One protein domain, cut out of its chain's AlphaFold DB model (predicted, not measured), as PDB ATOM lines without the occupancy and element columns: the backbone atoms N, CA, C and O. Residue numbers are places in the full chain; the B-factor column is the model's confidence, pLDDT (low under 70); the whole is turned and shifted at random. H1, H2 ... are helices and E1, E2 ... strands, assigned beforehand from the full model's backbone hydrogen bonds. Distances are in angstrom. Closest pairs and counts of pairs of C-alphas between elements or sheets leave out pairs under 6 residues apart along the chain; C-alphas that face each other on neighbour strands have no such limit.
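AT A GLANCE: This is residues 3 to 72 of the 131 residues of the protein "Hypothetical protein" of Rotaria socialis (UniProt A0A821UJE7). Picture one twisted slab of four antiparallel strands, made of two hairpins side by side, with a short helix sticking out past the end of E2 on residues 23 to 29. From H1 a long unnamed stretch, residues 28 to 48, folds back along the length of the sheet on the E2 side and leads into E3. The printed part has 70 residues with one named helix and four named strands, in the order E1, E2, H1, E3, E4 along the chain; the sheet's order is E2, E1, E3, E4, and the class is mostly strand. The whole is loose, with a radius of gyration of the C-alphas of 13.8 A, and elongated, spanning 42 by 23 by 18 A.

HOW THE PARTS SIT: Begin at the inner strands E1, residues 3 to 9, and E3, residues 49 to 56; they are antiparallel at 156 degrees. Look there for C-alphas 5 and 53, which face each other at 4.5 A, and for N 6 and O 52, 2.8 A apart and within hydrogen-bond range. On the other side of E1 is the edge strand E2, residues 14 to 21, which forms a hairpin with E1 at 170 degrees; N 5 and O 18 are within hydrogen-bond range at 2.8 A. The other edge strand, E4, residues 63 to 70, forms a hairpin with E3 at 162 degrees, with N 53 and O 67 within hydrogen-bond range at 2.8 A. E2 and E4 are apart. H1, residues 24 to 27, is not on the sheet, and it is apart from E1 and E4. H1 is too short for any O i to N i+4 pair, and its one O i to N i+3 pair is not within range. E2, H1 and E3 make a split strand-helix-strand unit, two strands running the same way with E1 between them in the sheet, and its crossover is right-handed.

IN THESE COORDINATES: Find C-alpha 3 at (-30.597, -43.952, 18.036); from there E1 runs 19.4 A to Asp 9. E2 runs 20.5 A from Ile 14 to Thr 21, and H1 runs 5.2 A from Pro 24 to Asp 27. Find C-alpha 49 at (-44.385, -56.814, 14.352), where E3 begins its 22.7 A to Tyr 56. E4 runs 21.7 A from Tyr 63 and ends at C-alpha 70, (-46.558, -52.127, 18.300).

THE WHOLE: The C-alphas of Ile 25 and Thr 46 are the two farthest apart, at 42.8 A. The printed part has no cut. The link from H1 to E3, 21 residues, is long. The mean pLDDT of the printed part is 90.0, that of H1 is 77, and no printed residue is under 70.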
ATOM      1  N   ILE A   3     -29.291 -43.308  17.958       93.50
ATOM      2  CA  ILE A   3     -30.597 -43.952  18.036       93.50
ATOM      3  C   ILE A   3     -30.660 -44.984  16.915       93.50
ATOM      4  O   ILE A   3     -30.381 -44.661  15.758       93.50
ATOM      5  N   ILE A   4     -31.007 -46.217  17.261       95.75
ATOM      6  CA  ILE A   4     -31.265 -47.298  16.310       95.75
ATOM      7  C   ILE A   4     -32.755 -47.605  16.366       95.75
ATOM      8  O   ILE A   4     -33.300 -47.862  17.433       95.75
ATOM      9  N   ILE A   5     -33.409 -47.567  15.213       96.75
ATOM     10  CA  ILE A   5     -34.809 -47.930  15.037       96.75
ATOM     11  C   ILE A   5     -34.844 -49.241  14.259       96.75
ATOM     12  O   ILE A   5     -34.366 -49.306  13.130       96.75
ATOM     13  N   THR A   6     -35.442 -50.274  14.837       97.50
ATOM     14  CA  THR A   6     -35.470 -51.631  14.290       97.50
ATOM     15  C   THR A   6     -36.903 -52.126  14.185       97.50
ATOM     16  O   THR A   6     -37.655 -52.079  15.153       97.50
ATOM     17  N   LEU A   7     -37.276 -52.650  13.022       96.19
ATOM     18  CA  LEU A   7     -38.496 -53.428  12.846       96.19
ATOM     19  C   LEU A   7     -38.177 -54.899  13.107       96.19
ATOM     20  O   LEU A   7     -37.346 -55.478  12.403       96.19
ATOM     21  N   ILE A   8     -38.840 -55.495  14.091       96.50
ATOM     22  CA  ILE A   8     -38.663 -56.897  14.483       96.50
ATOM     23  C   ILE A   8     -39.995 -57.645  14.413       96.50
ATOM     24  O   ILE A   8     -41.063 -57.048  14.569       96.50
ATOM     25  N   ASP A   9     -39.933 -58.947  14.141       93.81
ATOM     26  CA  ASP A   9     -41.087 -59.834  14.285       93.81
ATOM     27  C   ASP A   9     -41.182 -60.423  15.705       93.81
ATOM     28  O   ASP A   9     -40.317 -60.214  16.559       93.81
ATOM     29  N   ASN A  10     -42.255 -61.164  15.965       91.88
ATOM     30  CA  ASN A  10     -42.508 -61.851  17.230       91.88
ATOM     31  C   ASN A  10     -41.469 -62.928  17.589       91.88
ATOM     32  O   ASN A  10     -41.362 -63.276  18.761       91.88
ATOM     33  N   ALA A  11     -40.710 -63.441  16.617       91.81
ATOM     34  CA  ALA A  11     -39.599 -64.361  16.852       91.81
ATOM     35  C   ALA A  11     -38.275 -63.624  17.138       91.81
ATOM     36  O   ALA A  11     -37.251 -64.262  17.377       91.81
ATOM     37  N   GLY A  12     -38.278 -62.286  17.109       91.81
ATOM     38  CA  GLY A  12     -37.088 -61.456  17.280       91.81
ATOM     39  C   GLY A  12     -36.253 -61.302  16.007       91.81
ATOM     40  O   GLY A  12     -35.142 -60.771  16.067       91.81
ATOM     41  N   LEU A  13     -36.757 -61.731  14.845       94.31
ATOM     42  CA  LEU A  13     -36.057 -61.577  13.577       94.31
ATOM     43  C   LEU A  13     -36.129 -60.123  13.105       94.31
ATOM     44  O   LEU A  13     -37.211 -59.564  12.893       94.31
ATOM     45  N   ILE A  14     -34.958 -59.537  12.866       95.88
ATOM     46  CA  ILE A  14     -34.836 -58.193  12.304       95.88
ATOM     47  C   ILE A  14     -35.328 -58.204  10.856       95.88
ATOM     48  O   ILE A  14     -34.803 -58.919   9.999       95.88
ATOM     49  N   GLN A  15     -36.334 -57.378  10.589       94.31
ATOM     50  CA  GLN A  15     -36.885 -57.154   9.256       94.31
ATOM     51  C   GLN A  15     -36.124 -56.040   8.532       94.31
ATOM     52  O   GLN A  15     -35.703 -56.209   7.392       94.31
ATOM     53  N   SER A  16     -35.905 -54.924   9.228       95.44
ATOM     54  CA  SER A  16     -35.103 -53.786   8.769       95.44
ATOM     55  C   SER A  16     -34.659 -52.944   9.957       95.44
ATOM     56  O   SER A  16     -35.301 -52.983  11.007       95.44
ATOM     57  N   HIS A  17     -33.625 -52.133   9.774       96.56
ATOM     58  CA  HIS A  17     -33.173 -51.179  10.777       96.56
ATOM     59  C   HIS A  17     -32.708 -49.880  10.117       96.56
ATOM     60  O   HIS A  17     -32.285 -49.873   8.962       96.56
ATOM     61  N   GLN A  18     -32.777 -48.788  10.867       96.81
ATOM     62  CA  GLN A  18     -32.247 -47.488  10.487       96.81
ATOM     63  C   GLN A  18     -31.574 -46.856  11.704       96.81
ATOM     64  O   GLN A  18     -32.010 -47.042  12.838       96.81
ATOM     65  N   GLN A  19     -30.502 -46.108  11.475       95.00
ATOM     66  CA  GLN A  19     -29.737 -45.464  12.532       95.00
ATOM     67  C   GLN A  19     -29.684 -43.962  12.292       95.00
ATOM     68  O   GLN A  19     -29.468 -43.513  11.168       95.00
ATOM     69  N   VAL A  20     -29.844 -43.187  13.361       92.12
ATOM     70  CA  VAL A  20     -29.752 -41.728  13.325       92.12
ATOM     71  C   VAL A  20     -28.851 -41.214  14.443       92.12
ATOM     72  O   VAL A  20     -28.658 -41.848  15.487       92.12
ATOM     73  N   THR A  21     -28.243 -40.058  14.200       90.12
ATOM     74  CA  THR A  21     -27.521 -39.304  15.227       90.12
ATOM     75  C   THR A  21     -28.451 -38.225  15.742       90.12
ATOM     76  O   THR A  21     -29.009 -37.492  14.938       90.12
ATOM     77  N   TYR A  22     -28.594 -38.135  17.059       85.38
ATOM     78  CA  TYR A  22     -29.344 -37.068  17.710       85.38
ATOM     79  C   TYR A  22     -28.395 -36.219  18.552       85.38
ATOM     80  O   TYR A  22     -27.668 -36.753  19.412       85.38
ATOM     81  N   ILE A  23     -28.389 -34.915  18.300       83.12
ATOM     82  CA  ILE A  23     -27.609 -33.915  19.024       83.12
ATOM     83  C   ILE A  23     -28.596 -32.959  19.707       83.12
ATOM     84  O   ILE A  23     -29.172 -32.116  19.027       83.12
ATOM     85  N   PRO A  24     -28.779 -33.027  21.042       78.06
ATOM     86  CA  PRO A  24     -29.812 -32.256  21.742       78.06
ATOM     87  C   PRO A  24     -29.799 -30.746  21.458       78.06
ATOM     88  O   PRO A  24     -30.856 -30.139  21.353       78.06
ATOM     89  N   ILE A  25     -28.612 -30.152  21.289       74.56
ATOM     90  CA  ILE A  25     -28.434 -28.711  21.031       74.56
ATOM     91  C   ILE A  25     -29.023 -28.292  19.673       74.56
ATOM     92  O   ILE A  25     -29.489 -27.166  19.529       74.56
ATOM     93  N   HIS A  26     -29.005 -29.186  18.684       76.19
ATOM     94  CA  HIS A  26     -29.480 -28.903  17.327       76.19
ATOM     95  C   HIS A  26     -30.857 -29.513  17.049       76.19
ATOM     96  O   HIS A  26     -31.661 -28.914  16.341       76.19
ATOM     97  N   ASP A  27     -31.148 -30.674  17.636       80.44
ATOM     98  CA  ASP A  27     -32.248 -31.538  17.210       80.44
ATOM     99  C   ASP A  27     -33.461 -31.541  18.153       80.44
ATOM    100  O   ASP A  27     -34.408 -32.282  17.902       80.44
ATOM    101  N   CYS A  28     -33.484 -30.715  19.211       77.25
ATOM    102  CA  CYS A  28     -34.557 -30.728  20.221       77.25
ATOM    103  C   CYS A  28     -35.973 -30.551  19.644       77.25
ATOM    104  O   CYS A  28     -36.931 -31.086  20.194       77.25
ATOM    105  N   ASN A  29     -36.101 -29.844  18.519       79.19
ATOM    106  CA  ASN A  29     -37.378 -29.596  17.844       79.19
ATOM    107  C   ASN A  29     -37.498 -30.334  16.499       79.19
ATOM    108  O   ASN A  29     -38.447 -30.110  15.742       79.19
ATOM    109  N   THR A  30     -36.540 -31.206  16.178       81.06
ATOM    110  CA  THR A  30     -36.473 -31.884  14.882       81.06
ATOM    111  C   THR A  30     -37.303 -33.161  14.902       81.06
ATOM    112  O   THR A  30     -37.099 -34.061  15.715       81.06
ATOM    113  N   LYS A  31     -38.231 -33.277  13.948       87.50
ATOM    114  CA  LYS A  31     -38.983 -34.513  13.704       87.50
ATOM    115  C   LYS A  31     -38.206 -35.405  12.743       87.50
ATOM    116  O   LYS A  31     -37.826 -34.965  11.661       87.50
ATOM    117  N   ILE A  32     -38.021 -36.669  13.111       87.81
ATOM    118  CA  ILE A  32     -37.300 -37.649  12.295       87.81
ATOM    119  C   ILE A  32     -38.317 -38.545  11.579       87.81
ATOM    120  O   ILE A  32     -39.156 -39.173  12.223       87.81
ATOM    121  N   ASN A  33     -38.239 -38.611  10.248       92.25
ATOM    122  CA  ASN A  33     -39.082 -39.477   9.418       92.25
ATOM    123  C   ASN A  33     -38.255 -40.656   8.893       92.25
ATOM    124  O   ASN A  33     -37.199 -40.459   8.295       92.25
ATOM    125  N   ILE A  34     -38.734 -41.876   9.126       93.19
ATOM    126  CA  ILE A  34     -37.995 -43.130   8.922       93.19
ATOM    127  C   ILE A  34     -38.900 -44.111   8.186       93.19
ATOM    128  O   ILE A  34     -40.082 -44.230   8.512       93.19
ATOM    129  N   TYR A  35     -38.334 -44.829   7.216       94.12
ATOM    130  CA  TYR A  35     -39.036 -45.871   6.469       94.12
ATOM    131  C   TYR A  35     -38.443 -47.235   6.818       94.12
ATOM    132  O   TYR A  35     -37.306 -47.539   6.469       94.12
ATOM    133  N   LEU A  36     -39.234 -48.063   7.496       93.88
ATOM    134  CA  LEU A  36     -38.886 -49.445   7.819       93.88
ATOM    135  C   LEU A  36     -39.609 -50.378   6.847       93.88
ATOM    136  O   LEU A  36     -40.809 -50.224   6.610       93.88
ATOM    137  N   LEU A  37     -38.883 -51.340   6.285       93.00
ATOM    138  CA  LEU A  37     -39.397 -52.266   5.279       93.00
ATOM    139  C   LEU A  37     -39.396 -53.694   5.824       93.00
ATOM    140  O   LEU A  37     -38.453 -54.135   6.470       93.00
ATOM    141  N   TYR A  38     -40.449 -54.448   5.527       91.19
ATOM    142  CA  TYR A  38     -40.469 -55.881   5.802       91.19
ATOM    143  C   TYR A  38     -39.461 -56.602   4.903       91.19
ATOM    144  O   TYR A  38     -39.336 -56.263   3.723       91.19
ATOM    145  N   ARG A  39     -38.763 -57.606   5.449       88.38
ATOM    146  CA  ARG A  39     -37.730 -58.349   4.711       88.38
ATOM    147  C   ARG A  39     -38.320 -59.162   3.557       88.38
ATOM    148  O   ARG A  39     -37.720 -59.237   2.493       88.38
ATOM    149  N   GLY A  40     -39.492 -59.761   3.778       83.31
ATOM    150  CA  GLY A  40     -40.276 -60.456   2.758       83.31
ATOM    151  C   GLY A  40     -41.438 -59.598   2.258       83.31
ATOM    152  O   GLY A  40     -42.086 -58.905   3.047       83.31
ATOM    153  N   ARG A  41     -41.705 -59.648   0.947       77.94
ATOM    154  CA  ARG A  41     -42.926 -59.108   0.332       77.94
ATOM    155  C   ARG A  41     -43.681 -60.256  -0.359       77.94
ATOM    156  O   ARG A  41     -43.056 -60.938  -1.168       77.94
ATOM    157  N   PRO A  42     -44.986 -60.451  -0.092       76.81
ATOM    158  CA  PRO A  42     -45.821 -59.688   0.840       76.81
ATOM    159  C   PRO A  42     -45.437 -59.929   2.311       76.81
ATOM    160  O   PRO A  42     -44.755 -60.894   2.644       76.81
ATOM    161  N   LYS A  43     -45.855 -59.008   3.185       82.56
ATOM    162  CA  LYS A  43     -45.722 -59.162   4.640       82.56
ATOM    163  C   LYS A  43     -46.493 -60.398   5.099       82.56
ATOM    164  O   LYS A  43     -47.616 -60.614   4.656       82.56
ATOM    165  N   ASP A  44     -45.922 -61.137   6.041       86.94
ATOM    166  CA  ASP A  44     -46.590 -62.264   6.684       86.94
ATOM    167  C   ASP A  44     -47.655 -61.756   7.668       86.94
ATOM    168  O   ASP A  44     -47.347 -61.098   8.661       86.94
ATOM    169  N   THR A  45     -48.927 -62.025   7.376       86.75
ATOM    170  CA  THR A  45     -50.057 -61.562   8.192       86.75
ATOM    171  C   THR A  45     -50.270 -62.383   9.458       86.75
ATOM    172  O   THR A  45     -51.017 -61.949  10.334       86.75
ATOM    173  N   THR A  46     -49.607 -63.534   9.585       89.00
ATOM    174  CA  THR A  46     -49.671 -64.381  10.785       89.00
ATOM    175  C   THR A  46     -48.745 -63.887  11.898       89.00
ATOM    176  O   THR A  46     -48.887 -64.284  13.056       89.00
ATOM    177  N   LYS A  47     -47.804 -62.996  11.565       89.94
ATOM    178  CA  LYS A  47     -46.801 -62.473  12.489       89.94
ATOM    179  C   LYS A  47     -47.180 -61.111  13.042       89.94
ATOM    180  O   LYS A  47     -47.629 -60.219  12.325       89.94
ATOM    181  N   ASN A  48     -46.869 -60.926  14.320       92.50
ATOM    182  CA  ASN A  48     -46.891 -59.617  14.955       92.50
ATOM    183  C   ASN A  48     -45.540 -58.933  14.776       92.50
ATOM    184  O   ASN A  48     -44.493 -59.570  14.880       92.50
ATOM    185  N   TYR A  49     -45.579 -57.623  14.547       93.56
ATOM    186  CA  TYR A  49     -44.385 -56.814  14.352       93.56
ATOM    187  C   TYR A  49     -44.340 -55.672  15.355       93.56
ATOM    188  O   TYR A  49     -45.361 -55.052  15.672       93.56
ATOM    189  N   THR A  50     -43.138 -55.362  15.816       95.81
ATOM    190  CA  THR A  50     -42.887 -54.239  16.714       95.81
ATOM    191  C   THR A  50     -41.717 -53.413  16.201       95.81
ATOM    192  O   THR A  50     -40.810 -53.904  15.528       95.81
ATOM    193  N   ILE A  51     -41.769 -52.118  16.484       96.56
ATOM    194  CA  ILE A  51     -40.684 -51.184  16.228       96.56
ATOM    195  C   ILE A  51     -39.970 -50.990  17.557       96.56
ATOM    196  O   ILE A  51     -40.533 -50.424  18.494       96.56
ATOM    197  N   ARG A  52     -38.741 -51.481  17.640       96.75
ATOM    198  CA  ARG A  52     -37.852 -51.277  18.774       96.75
ATOM    199  C   ARG A  52     -36.949 -50.086  18.491       96.75
ATOM    200  O   ARG A  52     -36.361 -49.998  17.417       96.75
ATOM    201  N   ILE A  53     -36.853 -49.169  19.439       96.06
ATOM    202  CA  ILE A  53     -36.017 -47.976  19.342       96.06
ATOM    203  C   ILE A  53     -35.039 -48.029  20.501       96.06
ATOM    204  O   ILE A  53     -35.473 -48.041  21.646       96.06
ATOM    205  N   ASP A  54     -33.745 -48.057  20.221       94.44
ATOM    206  CA  ASP A  54     -32.689 -48.118  21.227       94.44
ATOM    207  C   ASP A  54     -31.847 -46.839  21.163       94.44
ATOM    208  O   ASP A  54     -31.372 -46.448  20.092       94.44
ATOM    209  N   ALA A  55     -31.649 -46.190  22.309       92.06
ATOM    210  CA  ALA A  55     -30.784 -45.025  22.449       92.06
ATOM    211  C   ALA A  55     -29.510 -45.389  23.210       92.06
ATOM    212  O   ALA A  55     -29.542 -46.068  24.239       92.06
ATOM    213  N   TYR A  56     -28.381 -44.892  22.720       90.75
ATOM    214  CA  TYR A  56     -27.074 -45.150  23.306       90.75
ATOM    215  C   TYR A  56     -26.120 -43.968  23.102       90.75
ATOM    216  O   TYR A  56     -26.259 -43.149  22.184       90.75
ATOM    217  N   ASP A  57     -25.132 -43.864  23.978       87.62
ATOM    218  CA  ASP A  57     -24.017 -42.946  23.817       87.62
ATOM    219  C   ASP A  57     -23.049 -43.490  22.757       87.62
ATOM    220  O   ASP A  57     -22.527 -44.593  22.891       87.62
ATOM    221  N   LYS A  58     -22.798 -42.708  21.701       84.94
ATOM    222  CA  LYS A  58     -21.901 -43.109  20.608       84.94
ATOM    223  C   LYS A  58     -20.433 -43.119  21.019       84.94
ATOM    224  O   LYS A  58     -19.678 -43.877  20.427       84.94
ATOM    225  N   ILE A  59     -20.036 -42.272  21.971       84.12
ATOM    226  CA  ILE A  59     -18.627 -42.121  22.357       84.12
ATOM    227  C   ILE A  59     -18.242 -43.252  23.306       84.12
ATOM    228  O   ILE A  59     -17.296 -43.987  23.050       84.12
ATOM    229  N   ASN A  60     -19.024 -43.427  24.371       86.62
ATOM    230  CA  ASN A  60     -18.753 -44.428  25.404       86.62
ATOM    231  C   ASN A  60     -19.375 -45.803  25.103       86.62
ATOM    232  O   ASN A  60     -19.247 -46.714  25.916       86.62
ATOM    233  N   LEU A  61     -20.095 -45.945  23.980       86.31
ATOM    234  CA  LEU A  61     -20.866 -47.143  23.608       86.31
ATOM    235  C   LEU A  61     -21.835 -47.609  24.712       86.31
ATOM    236  O   LEU A  61     -22.144 -48.792  24.845       86.31
ATOM    237  N   LEU A  62     -22.330 -46.664  25.512       89.06
ATOM    238  CA  LEU A  62     -23.175 -46.945  26.663       89.06
ATOM    239  C   LEU A  62     -24.645 -46.973  26.253       89.06
ATOM    240  O   LEU A  62     -25.193 -45.964  25.812       89.06
ATOM    241  N   TYR A  63     -25.310 -48.102  26.463       90.44
ATOM    242  CA  TYR A  63     -26.755 -48.200  26.295       90.44
ATOM    243  C   TYR A  63     -27.493 -47.332  27.328       90.44
ATOM    244  O   TYR A  63     -27.197 -47.387  28.525       90.44
ATOM    245  N   LEU A  64     -28.456 -46.528  26.871       87.94
ATOM    246  CA  LEU A  64     -29.185 -45.585  27.721       87.94
ATOM    247  C   LEU A  64     -30.594 -46.079  28.027       87.94
ATOM    248  O   LEU A  64     -30.978 -46.150  29.194       87.94
ATOM    249  N   THR A  65     -31.377 -46.372  26.990       90.94
ATOM    250  CA  THR A  65     -32.789 -46.744  27.129       90.94
ATOM    251  C   THR A  65     -33.337 -47.335  25.828       90.94
ATOM    252  O   THR A  65     -32.691 -47.238  24.781       90.94
ATOM    253  N   SER A  66     -34.538 -47.914  25.890       94.19
ATOM    254  CA  SER A  66     -35.287 -48.344  24.713       94.19
ATOM    255  C   SER A  66     -36.787 -48.144  24.842       94.19
ATOM    256  O   SER A  66     -37.351 -48.072  25.934       94.19
ATOM    257  N   TRP A  67     -37.433 -48.099  23.681       95.50
ATOM    258  CA  TRP A  67     -38.875 -48.036  23.523       95.50
ATOM    259  C   TRP A  67     -39.334 -49.120  22.559       95.50
ATOM    260  O   TRP A  67     -38.610 -49.510  21.642       95.50
ATOM    261  N   THR A  68     -40.559 -49.594  22.752       96.25
ATOM    262  CA  THR A  68     -41.191 -50.565  21.856       96.25
ATOM    263  C   THR A  68     -42.559 -50.049  21.444       96.25
ATOM    264  O   THR A  68     -43.397 -49.755  22.293       96.25
ATOM    265  N   LEU A  69     -42.784 -49.942  20.136       95.31
ATOM    266  CA  LEU A  69     -44.038 -49.482  19.545       95.31
ATOM    267  C   LEU A  69     -44.670 -50.629  18.740       95.31
ATOM    268  O   LEU A  69     -44.030 -51.151  17.824       95.31
ATOM    269  N   PRO A  70     -45.910 -51.048  19.039       93.81
ATOM    270  CA  PRO A  70     -46.558 -52.127  18.300       93.81
ATOM    271  C   PRO A  70     -47.058 -51.659  16.927       93.81
ATOM    272  O   PRO A  70     -47.651 -50.583  16.801       93.81
ATOM    273  N   VAL A  71     -46.901 -52.500  15.899       92.50
ATOM    274  CA  VAL A  71     -47.542 -52.291  14.592       92.50
ATOM    275  C   VAL A  71     -48.943 -52.903  14.632       92.50
ATOM    276  O   VAL A  71     -49.106 -54.110  14.488       92.50
ATOM    277  N   LYS A  72     -49.965 -52.067  14.851       88.44
ATOM    278  CA  LYS A  72     -51.337 -52.532  15.135       88.44
ATOM    279  C   LYS A  72     -52.058 -53.137  13.926       88.44
ATOM    280  O   LYS A  72     -52.784 -54.113  14.075       88.44
TER     281      LYS A  72